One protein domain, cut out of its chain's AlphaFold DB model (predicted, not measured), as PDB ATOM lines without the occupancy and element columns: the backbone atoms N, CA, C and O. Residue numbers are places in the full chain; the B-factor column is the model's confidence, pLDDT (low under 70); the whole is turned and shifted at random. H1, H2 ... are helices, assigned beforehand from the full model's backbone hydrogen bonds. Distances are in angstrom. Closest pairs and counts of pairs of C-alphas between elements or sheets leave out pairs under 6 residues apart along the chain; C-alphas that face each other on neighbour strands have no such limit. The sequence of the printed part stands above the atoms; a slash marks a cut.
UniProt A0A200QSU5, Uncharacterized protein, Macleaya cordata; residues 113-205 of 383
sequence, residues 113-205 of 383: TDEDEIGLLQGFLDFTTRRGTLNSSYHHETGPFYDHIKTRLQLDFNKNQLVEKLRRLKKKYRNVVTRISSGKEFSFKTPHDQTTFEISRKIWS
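What this domain is: This is residues 113 to 205 of the 383 residues of an uncharacterized protein of Macleaya cordata (UniProt A0A200QSU5). Look for one long helix, H3, with the three other helices in a row over one side of it in the order H2, H1, H4, each running across it. H2 sits at H3's first end and H4 packs on its later half; at the far end residues 180 to 185 stick out. The printed part has 93 residues with four named helices, H1 to H4 along the chain, and no named strand; the class is all helix. It is compact, with a radius of gyration of the C-alphas of 13.6 A and spans of 41 by 28 by 21 A.

Where its parts are: Find C-alpha 159 at (10.383, -33.818, 37.554); from there H3, residues 159 to 180, runs 31.7 A. H1, residues 114 to 131, begins at C-alpha 114 at (9.305, -15.458, 31.811) and runs 26.2 A. H2, residues 142 to 150, spans 11.5 A. H4, residues 191 to 204, runs 19.6 A and ends at C-alpha 204 at (23.266, -19.213, 44.930).

How they stand to each other: Start at H3, whose residues 169 to 176 alone touch H4, about perpendicular at 81 degrees; the closest C-alphas, of Tyr 173 and Phe 197, are 5.9 A apart. With residues 159 to 163 alone H3 touches H2, about perpendicular at 85 degrees, the C-alphas of Tyr 146 and Lys 159 being closest at 6.3 A. H1 and H3 are near each other. H1 touches H4 at a shallow tilt of 19 degrees, the same way, closest at the C-alphas of Ile 118 and Thr 196, 5.8 A. H1 touches H2 with residues 120 to 127 alone, at a steep tilt of 50 degrees, opposite ways, closest at the C-alphas of Gly 123 and Ile 149, 6.4 A. H2 and H4 are apart. In H1, H2, H3 and H4 every O i to N i+4 pair is within hydrogen-bond range.

The domain as a whole: The two C-alphas farthest apart are those of Thr 151 and Gly 183, 41.3 A. The printed part has no cut, and its three links are short. Look to residues 132 to 141 for pLDDT under 70; the mean of the printed part is 87.7.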
ATOM      1  N   THR A 113       7.515 -19.848  30.453       92.38
ATOM      2  CA  THR A 113       7.396 -18.399  30.250       92.38
ATOM      3  C   THR A 113       8.361 -17.633  31.166       92.38
ATOM      4  O   THR A 113       8.960 -18.199  32.083       92.38
ATOM      5  N   ASP A 114       8.532 -16.333  30.916       93.56
ATOM      6  CA  ASP A 114       9.305 -15.458  31.811       93.56
ATOM      7  C   ASP A 114       8.683 -15.402  33.225       93.56
ATOM      8  O   ASP A 114       9.405 -15.341  34.219       93.56
ATOM      9  N   GLU A 115       7.353 -15.509  33.330       93.44
ATOM     10  CA  GLU A 115       6.648 -15.566  34.617       93.44
ATOM     11  C   GLU A 115       6.879 -16.911  35.327       93.44
ATOM     12  O   GLU A 115       7.155 -16.932  36.525       93.44
ATOM     13  N   ASP A 116       6.867 -18.035  34.596       94.38
ATOM     14  CA  ASP A 116       7.159 -19.354  35.181       94.38
ATOM     15  C   ASP A 116       8.609 -19.451  35.679       94.38
ATOM     16  O   ASP A 116       8.865 -20.088  36.700       94.38
ATOM     17  N   GLU A 117       9.572 -18.823  34.991       95.19
ATOM     18  CA  GLU A 117      10.971 -18.755  35.440       95.19
ATOM     19  C   GLU A 117      11.114 -17.981  36.757       95.19
ATOM     20  O   GLU A 117      11.804 -18.451  37.671       95.19
ATOM     21  N   ILE A 118      10.429 -16.842  36.886       95.25
ATOM     22  CA  ILE A 118      10.386 -16.059  38.127       95.25
ATOM     23  C   ILE A 118       9.675 -16.852  39.233       95.25
ATOM     24  O   ILE A 118      10.232 -17.005  40.323       95.25
ATOM     25  N   GLY A 119       8.483 -17.389  38.965       95.06
ATOM     26  CA  GLY A 119       7.676 -18.140  39.929       95.06
ATOM     27  C   GLY A 119       8.370 -19.408  40.434       95.06
ATOM     28  O   GLY A 119       8.336 -19.692  41.635       95.06
ATOM     29  N   LEU A 120       9.075 -20.120  39.550       95.06
ATOM     30  CA  LEU A 120       9.926 -21.263  39.884       95.06
ATOM     31  C   LEU A 120      11.051 -20.866  40.849       95.06
ATOM     32  O   LEU A 120      11.237 -21.520  41.878       95.06
ATOM     33  N   LEU A 121      11.796 -19.799  40.542       95.75
ATOM     34  CA  LEU A 121      12.899 -19.341  41.393       95.75
ATOM     35  C   LEU A 121      12.406 -18.804  42.739       95.75
ATOM     36  O   LEU A 121      13.021 -19.097  43.762       95.75
ATOM     37  N   GLN A 122      11.294 -18.064  42.763       94.81
ATOM     38  CA  GLN A 122      10.666 -17.617  44.009       94.81
ATOM     39  C   GLN A 122      10.246 -18.808  44.870       94.81
ATOM     40  O   GLN A 122      10.625 -18.878  46.033       94.81
ATOM     41  N   GLY A 123       9.531 -19.780  44.296       93.56
ATOM     42  CA  GLY A 123       9.124 -20.980  45.024       93.56
ATOM     43  C   GLY A 123      10.314 -21.787  45.548       93.56
ATOM     44  O   GLY A 123      10.252 -22.300  46.664       93.56
ATOM     45  N   PHE A 124      11.415 -21.866  44.795       92.62
ATOM     46  CA  PHE A 124      12.634 -22.540  45.251       92.62
ATOM     47  C   PHE A 124      13.338 -21.774  46.383       92.62
ATOM     48  O   PHE A 124      13.817 -22.388  47.339       92.62
ATOM     49  N   LEU A 125      13.359 -20.438  46.327       92.06
ATOM     50  CA  LEU A 125      13.866 -19.589  47.409       92.06
ATOM     51  C   LEU A 125      12.997 -19.705  48.672       92.06
ATOM     52  O   LEU A 125      13.539 -19.858  49.766       92.06
ATOM     53  N   ASP A 126      11.669 -19.706  48.533       91.00
ATOM     54  CA  ASP A 126      10.723 -19.903  49.639       91.00
ATOM     55  C   ASP A 126      10.941 -21.274  50.303       91.00
ATOM     56  O   ASP A 126      10.989 -21.387  51.529       91.00
ATOM     57  N   PHE A 127      11.091 -22.323  49.490       89.12
ATOM     58  CA  PHE A 127      11.275 -23.704  49.937       89.12
ATOM     59  C   PHE A 127      12.612 -23.911  50.666       89.12
ATOM     60  O   PHE A 127      12.635 -24.459  51.770       89.12
ATOM     61  N   THR A 128      13.716 -23.411  50.103       84.12
ATOM     62  CA  THR A 128      15.053 -23.507  50.722       84.12
ATOM     63  C   THR A 128      15.175 -22.647  51.983       84.12
ATOM     64  O   THR A 128      15.725 -23.113  52.983       84.12
ATOM     65  N   THR A 129      14.579 -21.448  52.003       85.06
ATOM     66  CA  THR A 129      14.502 -20.600  53.211       85.06
ATOM     67  C   THR A 129      13.766 -21.305  54.351       85.06
ATOM     68  O   THR A 129      14.246 -21.306  55.481       85.06
ATOM     69  N   ARG A 130      12.634 -21.970  54.068       82.62
ATOM     70  CA  ARG A 130      11.853 -22.714  55.079       82.62
ATOM     71  C   ARG A 130      12.596 -23.907  55.684       82.62
ATOM     72  O   ARG A 130      12.271 -24.296  56.801       82.62
ATOM     73  N   ARG A 131      13.557 -24.497  54.964       72.12
ATOM     74  CA  ARG A 131      14.377 -25.620  55.454       72.12
ATOM     75  C   ARG A 131      15.685 -25.190  56.124       72.12
ATOM     76  O   ARG A 131      16.298 -26.006  56.801       72.12
ATOM     77  N   GLY A 132      16.130 -23.947  55.927       64.56
ATOM     78  CA  GLY A 132      17.440 -23.468  56.390       64.56
ATOM     79  C   GLY A 132      18.639 -24.095  55.655       64.56
ATOM     80  O   GLY A 132      19.786 -23.802  55.980       64.56
ATOM     81  N   THR A 133      18.403 -24.940  54.646       59.88
ATOM     82  CA  THR A 133      19.416 -25.735  53.930       59.88
ATOM     83  C   THR A 133      19.833 -25.092  52.606       59.88
ATOM     84  O   THR A 133      19.843 -25.726  51.555       59.88
ATOM     85  N   LEU A 134      20.239 -23.821  52.643       59.66
ATOM     86  CA  LEU A 134      20.601 -23.049  51.442       59.66
ATOM     87  C   LEU A 134      21.817 -23.620  50.669       59.66
ATOM     88  O   LEU A 134      21.980 -23.340  49.483       59.66
ATOM     89  N   ASN A 135      22.651 -24.448  51.317       56.50
ATOM     90  CA  ASN A 135      23.947 -24.902  50.791       56.50
ATOM     91  C   ASN A 135      24.141 -26.430  50.662       56.50
ATOM     92  O   ASN A 135      25.214 -26.844  50.225       56.50
ATOM     93  N   SER A 136      23.165 -27.285  51.003       49.72
ATOM     94  CA  SER A 136      23.363 -28.751  50.980       49.72
ATOM     95  C   SER A 136      22.647 -29.441  49.812       49.72
ATOM     96  O   SER A 136      21.442 -29.299  49.653       49.72
ATOM     97  N   SER A 137      23.422 -30.169  48.999       53.53
ATOM     98  CA  SER A 137      23.046 -31.066  47.885       53.53
ATOM     99  C   SER A 137      21.647 -30.908  47.253       53.53
ATOM    100  O   SER A 137      20.638 -31.422  47.735       53.53
ATOM    101  N   TYR A 138      21.633 -30.346  46.037       54.81
ATOM    102  CA  TYR A 138      20.455 -30.176  45.169       54.81
ATOM    103  C   TYR A 138      19.658 -31.467  44.919       54.81
ATOM    104  O   TYR A 138      18.479 -31.409  44.581       54.81
ATOM    105  N   HIS A 139      20.283 -32.633  45.074       54.19
ATOM    106  CA  HIS A 139      19.713 -33.912  44.662       54.19
ATOM    107  C   HIS A 139      18.630 -34.432  45.623       54.19
ATOM    108  O   HIS A 139      17.690 -35.079  45.168       54.19
ATOM    109  N   HIS A 140      18.677 -34.077  46.914       54.72
ATOM    110  CA  HIS A 140      17.693 -34.530  47.916       54.72
ATOM    111  C   HIS A 140      16.524 -33.548  48.135       54.72
ATOM    112  O   HIS A 140      15.571 -33.846  48.856       54.72
ATOM    113  N   GLU A 141      16.569 -32.374  47.500       66.81
ATOM    114  CA  GLU A 141      15.564 -31.310  47.647       66.81
ATOM    115  C   GLU A 141      14.448 -31.383  46.581       66.81
ATOM    116  O   GLU A 141      13.332 -30.918  46.807       66.81
ATOM    117  N   THR A 142      14.716 -31.994  45.422       79.12
ATOM    118  CA  THR A 142      13.874 -31.871  44.211       79.12
ATOM    119  C   THR A 142      12.550 -32.631  44.247       79.12
ATOM    120  O   THR A 142      11.629 -32.242  43.535       79.12
ATOM    121  N   GLY A 143      12.429 -33.697  45.046       87.25
ATOM    122  CA  GLY A 143      11.187 -34.470  45.184       87.25
ATOM    123  C   GLY A 143      10.069 -33.650  45.839       87.25
ATOM    124  O   GLY A 143       9.147 -33.245  45.138       87.25
ATOM    125  N   PRO A 144      10.179 -33.311  47.138       89.19
ATOM    126  CA  PRO A 144       9.147 -32.534  47.827       89.19
ATOM    127  C   PRO A 144       8.957 -31.126  47.240       89.19
ATOM    128  O   PRO A 144       7.869 -30.559  47.327       89.19
ATOM    129  N   PHE A 145       9.998 -30.557  46.617       91.88
ATOM    130  CA  PHE A 145       9.865 -29.296  45.893       91.88
ATOM    131  C   PHE A 145       8.993 -29.423  44.636       91.88
ATOM    132  O   PHE A 145       8.183 -28.533  44.390       91.88
ATOM    133  N   TYR A 146       9.125 -30.509  43.862       93.25
ATOM    134  CA  TYR A 146       8.322 -30.752  42.658       93.25
ATOM    135  C   TYR A 146       6.823 -30.774  42.976       93.25
ATOM    136  O   TYR A 146       6.059 -30.051  42.337       93.25
ATOM    137  N   ASP A 147       6.420 -31.517  44.009       91.50
ATOM    138  CA  ASP A 147       5.012 -31.621  44.414       91.50
ATOM    139  C   ASP A 147       4.443 -30.263  44.855       91.50
ATOM    140  O   ASP A 147       3.315 -29.908  44.512       91.50
ATOM    141  N   HIS A 148       5.248 -29.455  45.557       90.75
ATOM    142  CA  HIS A 148       4.867 -28.095  45.935       90.75
ATOM    143  C   HIS A 148       4.724 -27.174  44.710       90.75
ATOM    144  O   HIS A 148       3.674 -26.557  44.513       90.75
ATOM    145  N   ILE A 149       5.767 -27.073  43.879       92.50
ATOM    146  CA  ILE A 149       5.847 -26.072  42.806       92.50
ATOM    147  C   ILE A 149       4.917 -26.385  41.629       92.50
ATOM    148  O   ILE A 149       4.395 -25.456  41.013       92.50
ATOM    149  N   LYS A 150       4.626 -27.668  41.369       91.12
ATOM    150  CA  LYS A 150       3.679 -28.097  40.330       91.12
ATOM    151  C   LYS A 150       2.269 -27.528  40.535       91.12
ATOM    152  O   LYS A 150       1.575 -27.276  39.562       91.12
ATOM    153  N   THR A 151       1.853 -27.277  41.778       90.06
ATOM    154  CA  THR A 151       0.538 -26.666  42.070       90.06
ATOM    155  C   THR A 151       0.514 -25.138  41.938       90.06
ATOM    156  O   THR A 151      -0.563 -24.548  41.870       90.06
ATOM    157  N   ARG A 152       1.687 -24.486  41.913       88.25
ATOM    158  CA  ARG A 152       1.844 -23.018  41.863       88.25
ATOM    159  C   ARG A 152       2.029 -22.488  40.437       88.25
ATOM    160  O   ARG A 152       1.747 -21.318  40.194       88.25
ATOM    161  N   LEU A 153       2.499 -23.327  39.516       89.12
ATOM    162  CA  LEU A 153       2.711 -22.996  38.106       89.12
ATOM    163  C   LEU A 153       1.556 -23.525  37.247       89.12
ATOM    164  O   LEU A 153       1.063 -24.624  37.478       89.12
ATOM    165  N   GLN A 154       1.146 -22.773  36.225       82.81
ATOM    166  CA  GLN A 154       0.075 -23.175  35.294       82.81
ATOM    167  C   GLN A 154       0.630 -24.012  34.126       82.81
ATOM    168  O   GLN A 154       0.248 -23.827  32.972       82.81
ATOM    169  N   LEU A 155       1.572 -24.906  34.435       83.69
ATOM    170  CA  LEU A 155       2.363 -25.658  33.469       83.69
ATOM    171  C   LEU A 155       2.462 -27.126  33.890       83.69
ATOM    172  O   LEU A 155       2.919 -27.434  34.990       83.69
ATOM    173  N   ASP A 156       2.130 -28.030  32.972       85.06
ATOM    174  CA  ASP A 156       2.420 -29.451  33.121       85.06
ATOM    175  C   ASP A 156       3.858 -29.747  32.674       85.06
ATOM    176  O   ASP A 156       4.188 -29.708  31.489       85.06
ATOM    177  N   PHE A 157       4.727 -30.054  33.638       86.81
ATOM    178  CA  PHE A 157       6.115 -30.466  33.411       86.81
ATOM    179  C   PHE A 157       6.474 -31.691  34.262       86.81
ATOM    180  O   PHE A 157       5.902 -31.928  35.328       86.81
ATOM    181  N   ASN A 158       7.448 -32.472  33.795       91.50
ATOM    182  CA  ASN A 158       7.997 -33.632  34.500       91.50
ATOM    183  C   ASN A 158       9.082 -33.206  35.517       91.50
ATOM    184  O   ASN A 158       9.778 -32.205  35.324       91.50
ATOM    185  N   LYS A 159       9.308 -34.005  36.565       90.69
ATOM    186  CA  LYS A 159      10.383 -33.818  37.554       90.69
ATOM    187  C   LYS A 159      11.760 -33.665  36.893       90.69
ATOM    188  O   LYS A 159      12.520 -32.783  37.281       90.69
ATOM    189  N   ASN A 160      12.058 -34.434  35.845       91.94
ATOM    190  CA  ASN A 160      13.330 -34.310  35.120       91.94
ATOM    191  C   ASN A 160      13.454 -32.952  34.403       91.94
ATOM    192  O   ASN A 160      14.515 -32.333  34.439       91.94
ATOM    193  N   GLN A 161      12.357 -32.431  33.840       92.00
ATOM    194  CA  GLN A 161      12.325 -31.090  33.241       92.00
ATOM    195  C   GLN A 161      12.503 -29.992  34.300       92.00
ATOM    196  O   GLN A 161      13.172 -29.000  34.023       92.00
ATOM    197  N   LEU A 162      11.971 -30.171  35.516       92.75
ATOM    198  CA  LEU A 162      12.210 -29.267  36.647       92.75
ATOM    199  C   LEU A 162      13.690 -29.242  37.054       92.75
ATOM    200  O   LEU A 162      14.274 -28.166  37.186       92.75
ATOM    201  N   VAL A 163      14.301 -30.416  37.238       91.38
ATOM    202  CA  VAL A 163      15.724 -30.554  37.600       91.38
ATOM    203  C   VAL A 163      16.607 -29.905  36.534       91.38
ATOM    204  O   VAL A 163      17.463 -29.076  36.855       91.38
ATOM    205  N   GLU A 164      16.349 -30.204  35.262       92.56
ATOM    206  CA  GLU A 164      17.072 -29.630  34.130       92.56
ATOM    207  C   GLU A 164      16.859 -28.111  34.018       92.56
ATOM    208  O   GLU A 164      17.807 -27.361  33.763       92.56
ATOM    209  N   LYS A 165      15.645 -27.611  34.285       93.94
ATOM    210  CA  LYS A 165      15.355 -26.172  34.306       93.94
ATOM    211  C   LYS A 165      16.107 -25.456  35.428       93.94
ATOM    212  O   LYS A 165      16.749 -24.440  35.157       93.94
ATOM    213  N   LEU A 166      16.099 -25.994  36.650       93.25
ATOM    214  CA  LEU A 166      16.875 -25.465  37.779       93.25
ATOM    215  C   LEU A 166      18.381 -25.471  37.472       93.25
ATOM    216  O   LEU A 166      19.064 -24.475  37.724       93.25
ATOM    217  N   ARG A 167      18.900 -26.540  36.852       92.62
ATOM    218  CA  ARG A 167      20.300 -26.632  36.400       92.62
ATOM    219  C   ARG A 167      20.640 -25.541  35.379       92.62
ATOM    220  O   ARG A 167      21.655 -24.854  35.533       92.62
ATOM    221  N   ARG A 168      19.784 -25.325  34.370       94.38
ATOM    222  CA  ARG A 168      19.953 -24.264  33.355       94.38
ATOM    223  C   ARG A 168      19.877 -22.861  33.958       94.38
ATOM    224  O   ARG A 168      20.712 -22.024  33.618       94.38
ATOM    225  N   LEU A 169      18.953 -22.604  34.885       95.69
ATOM    226  CA  LEU A 169      18.854 -21.322  35.598       95.69
ATOM    227  C   LEU A 169      20.102 -21.058  36.458       95.69
ATOM    228  O   LEU A 169      20.680 -19.973  36.380       95.69
ATOM    229  N   LYS A 170      20.610 -22.069  37.174       92.94
ATOM    230  CA  LYS A 170      21.870 -21.980  37.934       92.94
ATOM    231  C   LYS A 170      23.080 -21.704  37.035       92.94
ATOM    232  O   LYS A 170      23.944 -20.899  37.392       92.94
ATOM    233  N   LYS A 171      23.140 -22.312  35.843       94.31
ATOM    234  CA  LYS A 171      24.170 -22.009  34.831       94.31
ATOM    235  C   LYS A 171      24.032 -20.577  34.297       94.31
ATOM    236  O   LYS A 171      25.041 -19.878  34.232       94.31
ATOM    237  N   LYS A 172      22.811 -20.111  33.992       94.62
ATOM    238  CA  LYS A 172      22.523 -18.721  33.580       94.62
ATOM    239  C   LYS A 172      23.011 -17.727  34.639       94.62
ATOM    240  O   LYS A 172      23.753 -16.810  34.297       94.62
ATOM    241  N   TYR A 173      22.699 -17.962  35.915       95.81
ATOM    242  CA  TYR A 173      23.208 -17.171  37.039       95.81
ATOM    243  C   TYR A 173      24.741 -17.123  37.083       95.81
ATOM    244  O   TYR A 173      25.306 -16.031  37.055       95.81
ATOM    245  N   ARG A 174      25.426 -18.279  37.081       94.12
ATOM    246  CA  ARG A 174      26.903 -18.322  37.111       94.12
ATOM    247  C   ARG A 174      27.523 -17.559  35.940       94.12
ATOM    248  O   ARG A 174      28.444 -16.782  36.162       94.12
ATOM    249  N   ASN A 175      26.986 -17.711  34.729       95.31
ATOM    250  CA  ASN A 175      27.452 -16.969  33.555       95.31
ATOM    251  C   ASN A 175      27.296 -15.444  33.738       95.31
ATOM    252  O   ASN A 175      28.176 -14.685  33.337       95.31
ATOM    253  N   VAL A 176      26.201 -14.975  34.352       94.25
ATOM    254  CA  VAL A 176      26.016 -13.544  34.662       94.25
ATOM    255  C   VAL A 176      27.014 -13.074  35.725       94.25
ATOM    256  O   VAL A 176      27.632 -12.032  35.518       94.25
ATOM    257  N   VAL A 177      27.237 -13.847  36.797       93.44
ATOM    258  CA  VAL A 177      28.264 -13.538  37.814       93.44
ATOM    259  C   VAL A 177      29.640 -13.391  37.165       93.44
ATOM    260  O   VAL A 177      30.284 -12.368  37.363       93.44
ATOM    261  N   THR A 178      30.059 -14.337  36.319       92.69
ATOM    262  CA  THR A 178      31.345 -14.262  35.603       92.69
ATOM    263  C   THR A 178      31.467 -12.999  34.745       92.69
ATOM    264  O   THR A 178      32.534 -12.392  34.715       92.69
ATOM    265  N   ARG A 179      30.385 -12.548  34.088       91.19
ATOM    266  CA  ARG A 179      30.405 -11.275  33.342       91.19
ATOM    267  C   ARG A 179      30.548 -10.060  34.258       91.19
ATOM    268  O   ARG A 179      31.347  -9.189  33.940       91.19
ATOM    269  N   ILE A 180      29.835 -10.012  35.384       91.25
ATOM    270  CA  ILE A 180      29.956  -8.922  36.371       91.25
ATOM    271  C   ILE A 180      31.378  -8.875  36.950       91.25
ATOM    272  O   ILE A 180      31.984  -7.810  37.026       91.25
ATOM    273  N   SER A 181      31.959 -10.031  37.280       89.19
ATOM    274  CA  SER A 181      33.331 -10.136  37.793       89.19
ATOM    275  C   SER A 181      34.420  -9.807  36.762       89.19
ATOM    276  O   SER A 181      35.576  -9.670  37.148       89.19
ATOM    277  N   SER A 182      34.092  -9.660  35.472       86.62
ATOM    278  CA  SER A 182      35.084  -9.360  34.423       86.62
ATOM    279  C   SER A 182      35.605  -7.912  34.431       86.62
ATOM    280  O   SER A 182      36.495  -7.584  33.650       86.62
ATOM    281  N   GLY A 183      35.059  -7.035  35.283       77.88
ATOM    282  CA  GLY A 183      35.456  -5.621  35.376       77.88
ATOM    283  C   GLY A 183      34.968  -4.744  34.217       77.88
ATOM    284  O   GLY A 183      35.269  -3.555  34.179       77.88
ATOM    285  N   LYS A 184      34.201  -5.308  33.275       87.75
ATOM    286  CA  LYS A 184      33.476  -4.555  32.249       87.75
ATOM    287  C   LYS A 184      32.097  -4.166  32.773       87.75
ATOM    288  O   LYS A 184      31.394  -5.020  33.310       87.75
ATOM    289  N   GLU A 185      31.694  -2.918  32.527       80.88
ATOM    290  CA  GLU A 185      30.337  -2.422  32.792       80.88
ATOM    291  C   GLU A 185      29.278  -3.415  32.296       80.88
ATOM    292  O   GLU A 185      29.177  -3.708  31.098       80.88
ATOM    293  N   PHE A 186      28.511  -3.964  33.239       89.62
ATOM    294  CA  PHE A 186      27.527  -5.003  32.978       89.62
ATOM    295  C   PHE A 186      26.112  -4.505  33.275       89.62
ATOM    296  O   PHE A 186      25.793  -4.145  34.404       89.62
ATOM    297  N   SER A 187      25.239  -4.572  32.268       91.06
ATOM    298  CA  SER A 187      23.820  -4.246  32.388       91.06
ATOM    299  C   SER A 187      22.926  -5.374  31.868       91.06
ATOM    300  O   SER A 187      23.278  -6.132  30.955       91.06
ATOM    301  N   PHE A 188      21.738  -5.491  32.459       93.56
ATOM    302  CA  PHE A 188      20.698  -6.395  31.981       93.56
ATOM    303  C   PHE A 188      19.986  -5.793  30.769       93.56
ATOM    304  O   PHE A 188      19.630  -4.618  30.764       93.56
ATOM    305  N   LYS A 189      19.766  -6.613  29.735       92.56
ATOM    306  CA  LYS A 189      19.037  -6.200  28.524       92.56
ATOM    307  C   LYS A 189      17.518  -6.236  28.699       92.56
ATOM    308  O   LYS A 189      16.809  -5.594  27.935       92.56
ATOM    309  N   THR A 190      17.028  -7.018  29.660       94.94
ATOM    310  CA  THR A 190      15.601  -7.195  29.940       94.94
ATOM    311  C   THR A 190      15.353  -7.118  31.452       94.94
ATOM    312  O   THR A 190      16.207  -7.576  32.219       94.94
ATOM    313  N   PRO A 191      14.196  -6.595  31.904       95.19
ATOM    314  CA  PRO A 191      13.823  -6.633  33.318       95.19
ATOM    315  C   PRO A 191      13.735  -8.065  33.861       95.19
ATOM    316  O   PRO A 191      14.187  -8.324  34.971       95.19
ATOM    317  N   HIS A 192      13.238  -9.008  33.050       96.00
ATOM    318  CA  HIS A 192      13.155 -10.426  33.407       96.00
ATOM    319  C   HIS A 192      14.533 -11.036  33.722       96.00
ATOM    320  O   HIS A 192      14.678 -11.744  34.715       96.00
ATOM    321  N   ASP A 193      15.570 -10.757  32.922       95.12
ATOM    322  CA  ASP A 193      16.915 -11.270  33.214       95.12
ATOM    323  C   ASP A 193      17.470 -10.711  34.530       95.12
ATOM    324  O   ASP A 193      18.184 -11.427  35.236       95.12
ATOM    325  N   GLN A 194      17.127  -9.462  34.867       96.06
ATOM    326  CA  GLN A 194      17.511  -8.835  36.128       96.06
ATOM    327  C   GLN A 194      16.792  -9.480  37.319       96.06
ATOM    328  O   GLN A 194      17.463  -9.941  38.241       96.06
ATOM    329  N   THR A 195      15.459  -9.587  37.299       96.88
ATOM    330  CA  THR A 195      14.690 -10.190  38.406       96.88
ATOM    331  C   THR A 195      15.075 -11.651  38.621       96.88
ATOM    332  O   THR A 195      15.342 -12.072  39.748       96.88
ATOM    333  N   THR A 196      15.203 -12.414  37.533       96.56
ATOM    334  CA  THR A 196      15.682 -13.802  37.544       96.56
ATOM    335  C   THR A 196      17.077 -13.891  38.160       96.56
ATOM    336  O   THR A 196      17.311 -14.759  39.005       96.56
ATOM    337  N   PHE A 197      18.000 -12.983  37.824       96.69
ATOM    338  CA  PHE A 197      19.329 -12.935  38.441       96.69
ATOM    339  C   PHE A 197      19.296 -12.550  39.926       96.69
ATOM    340  O   PHE A 197      20.004 -13.168  40.717       96.69
ATOM    341  N   GLU A 198      18.494 -11.567  40.330       96.38
ATOM    342  CA  GLU A 198      18.401 -11.116  41.725       96.38
ATOM    343  C   GLU A 198      17.874 -12.219  42.652       96.38
ATOM    344  O   GLU A 198      18.428 -12.434  43.733       96.38
ATOM    345  N   ILE A 199      16.856 -12.970  42.217       95.88
ATOM    346  CA  ILE A 199      16.349 -14.133  42.960       95.88
ATOM    347  C   ILE A 199      17.405 -15.249  42.956       95.88
ATOM    348  O   ILE A 199      17.758 -15.769  44.014       95.88
ATOM    349  N   SER A 200      17.994 -15.549  41.794       95.12
ATOM    350  CA  SER A 200      19.092 -16.521  41.659       95.12
ATOM    351  C   SER A 200      20.276 -16.218  42.585       95.12
ATOM    352  O   SER A 200      20.854 -17.128  43.174       95.12
ATOM    353  N   ARG A 201      20.624 -14.938  42.764       93.50
ATOM    354  CA  ARG A 201      21.683 -14.487  43.675       93.50
ATOM    355  C   ARG A 201      21.342 -14.799  45.128       93.50
ATOM    356  O   ARG A 201      22.227 -15.235  45.857       93.50
ATOM    357  N   LYS A 202      20.087 -14.637  45.555       91.56
ATOM    358  CA  LYS A 202      19.653 -14.990  46.921       91.56
ATOM    359  C   LYS A 202      19.744 -16.497  47.195       91.56
ATOM    360  O   LYS A 202      20.023 -16.877  48.323       91.56
ATOM    361  N   ILE A 203      19.563 -17.331  46.167       91.00
ATOM    362  CA  ILE A 203      19.660 -18.799  46.260       91.00
ATOM    363  C   ILE A 203      21.125 -19.282  46.186       91.00
ATOM    364  O   ILE A 203      21.494 -20.242  46.856       91.00
ATOM    365  N   TRP A 204      21.962 -18.659  45.343       90.38
ATOM    366  CA  TRP A 204      23.266 -19.213  44.930       90.38
ATOM    367  C   TRP A 204      24.493 -18.330  45.186       90.38
ATOM    368  O   TRP A 204      25.607 -18.757  44.873       90.38
ATOM    369  N   SER A 205      24.352 -17.111  45.712       84.56
ATOM    370  CA  SER A 205      25.502 -16.425  46.318       84.56
ATOM    371  C   SER A 205      25.701 -16.967  47.730       84.56
ATOM    372  O   SER A 205      24.747 -17.051  48.500       84.56
TER     373      SER A 205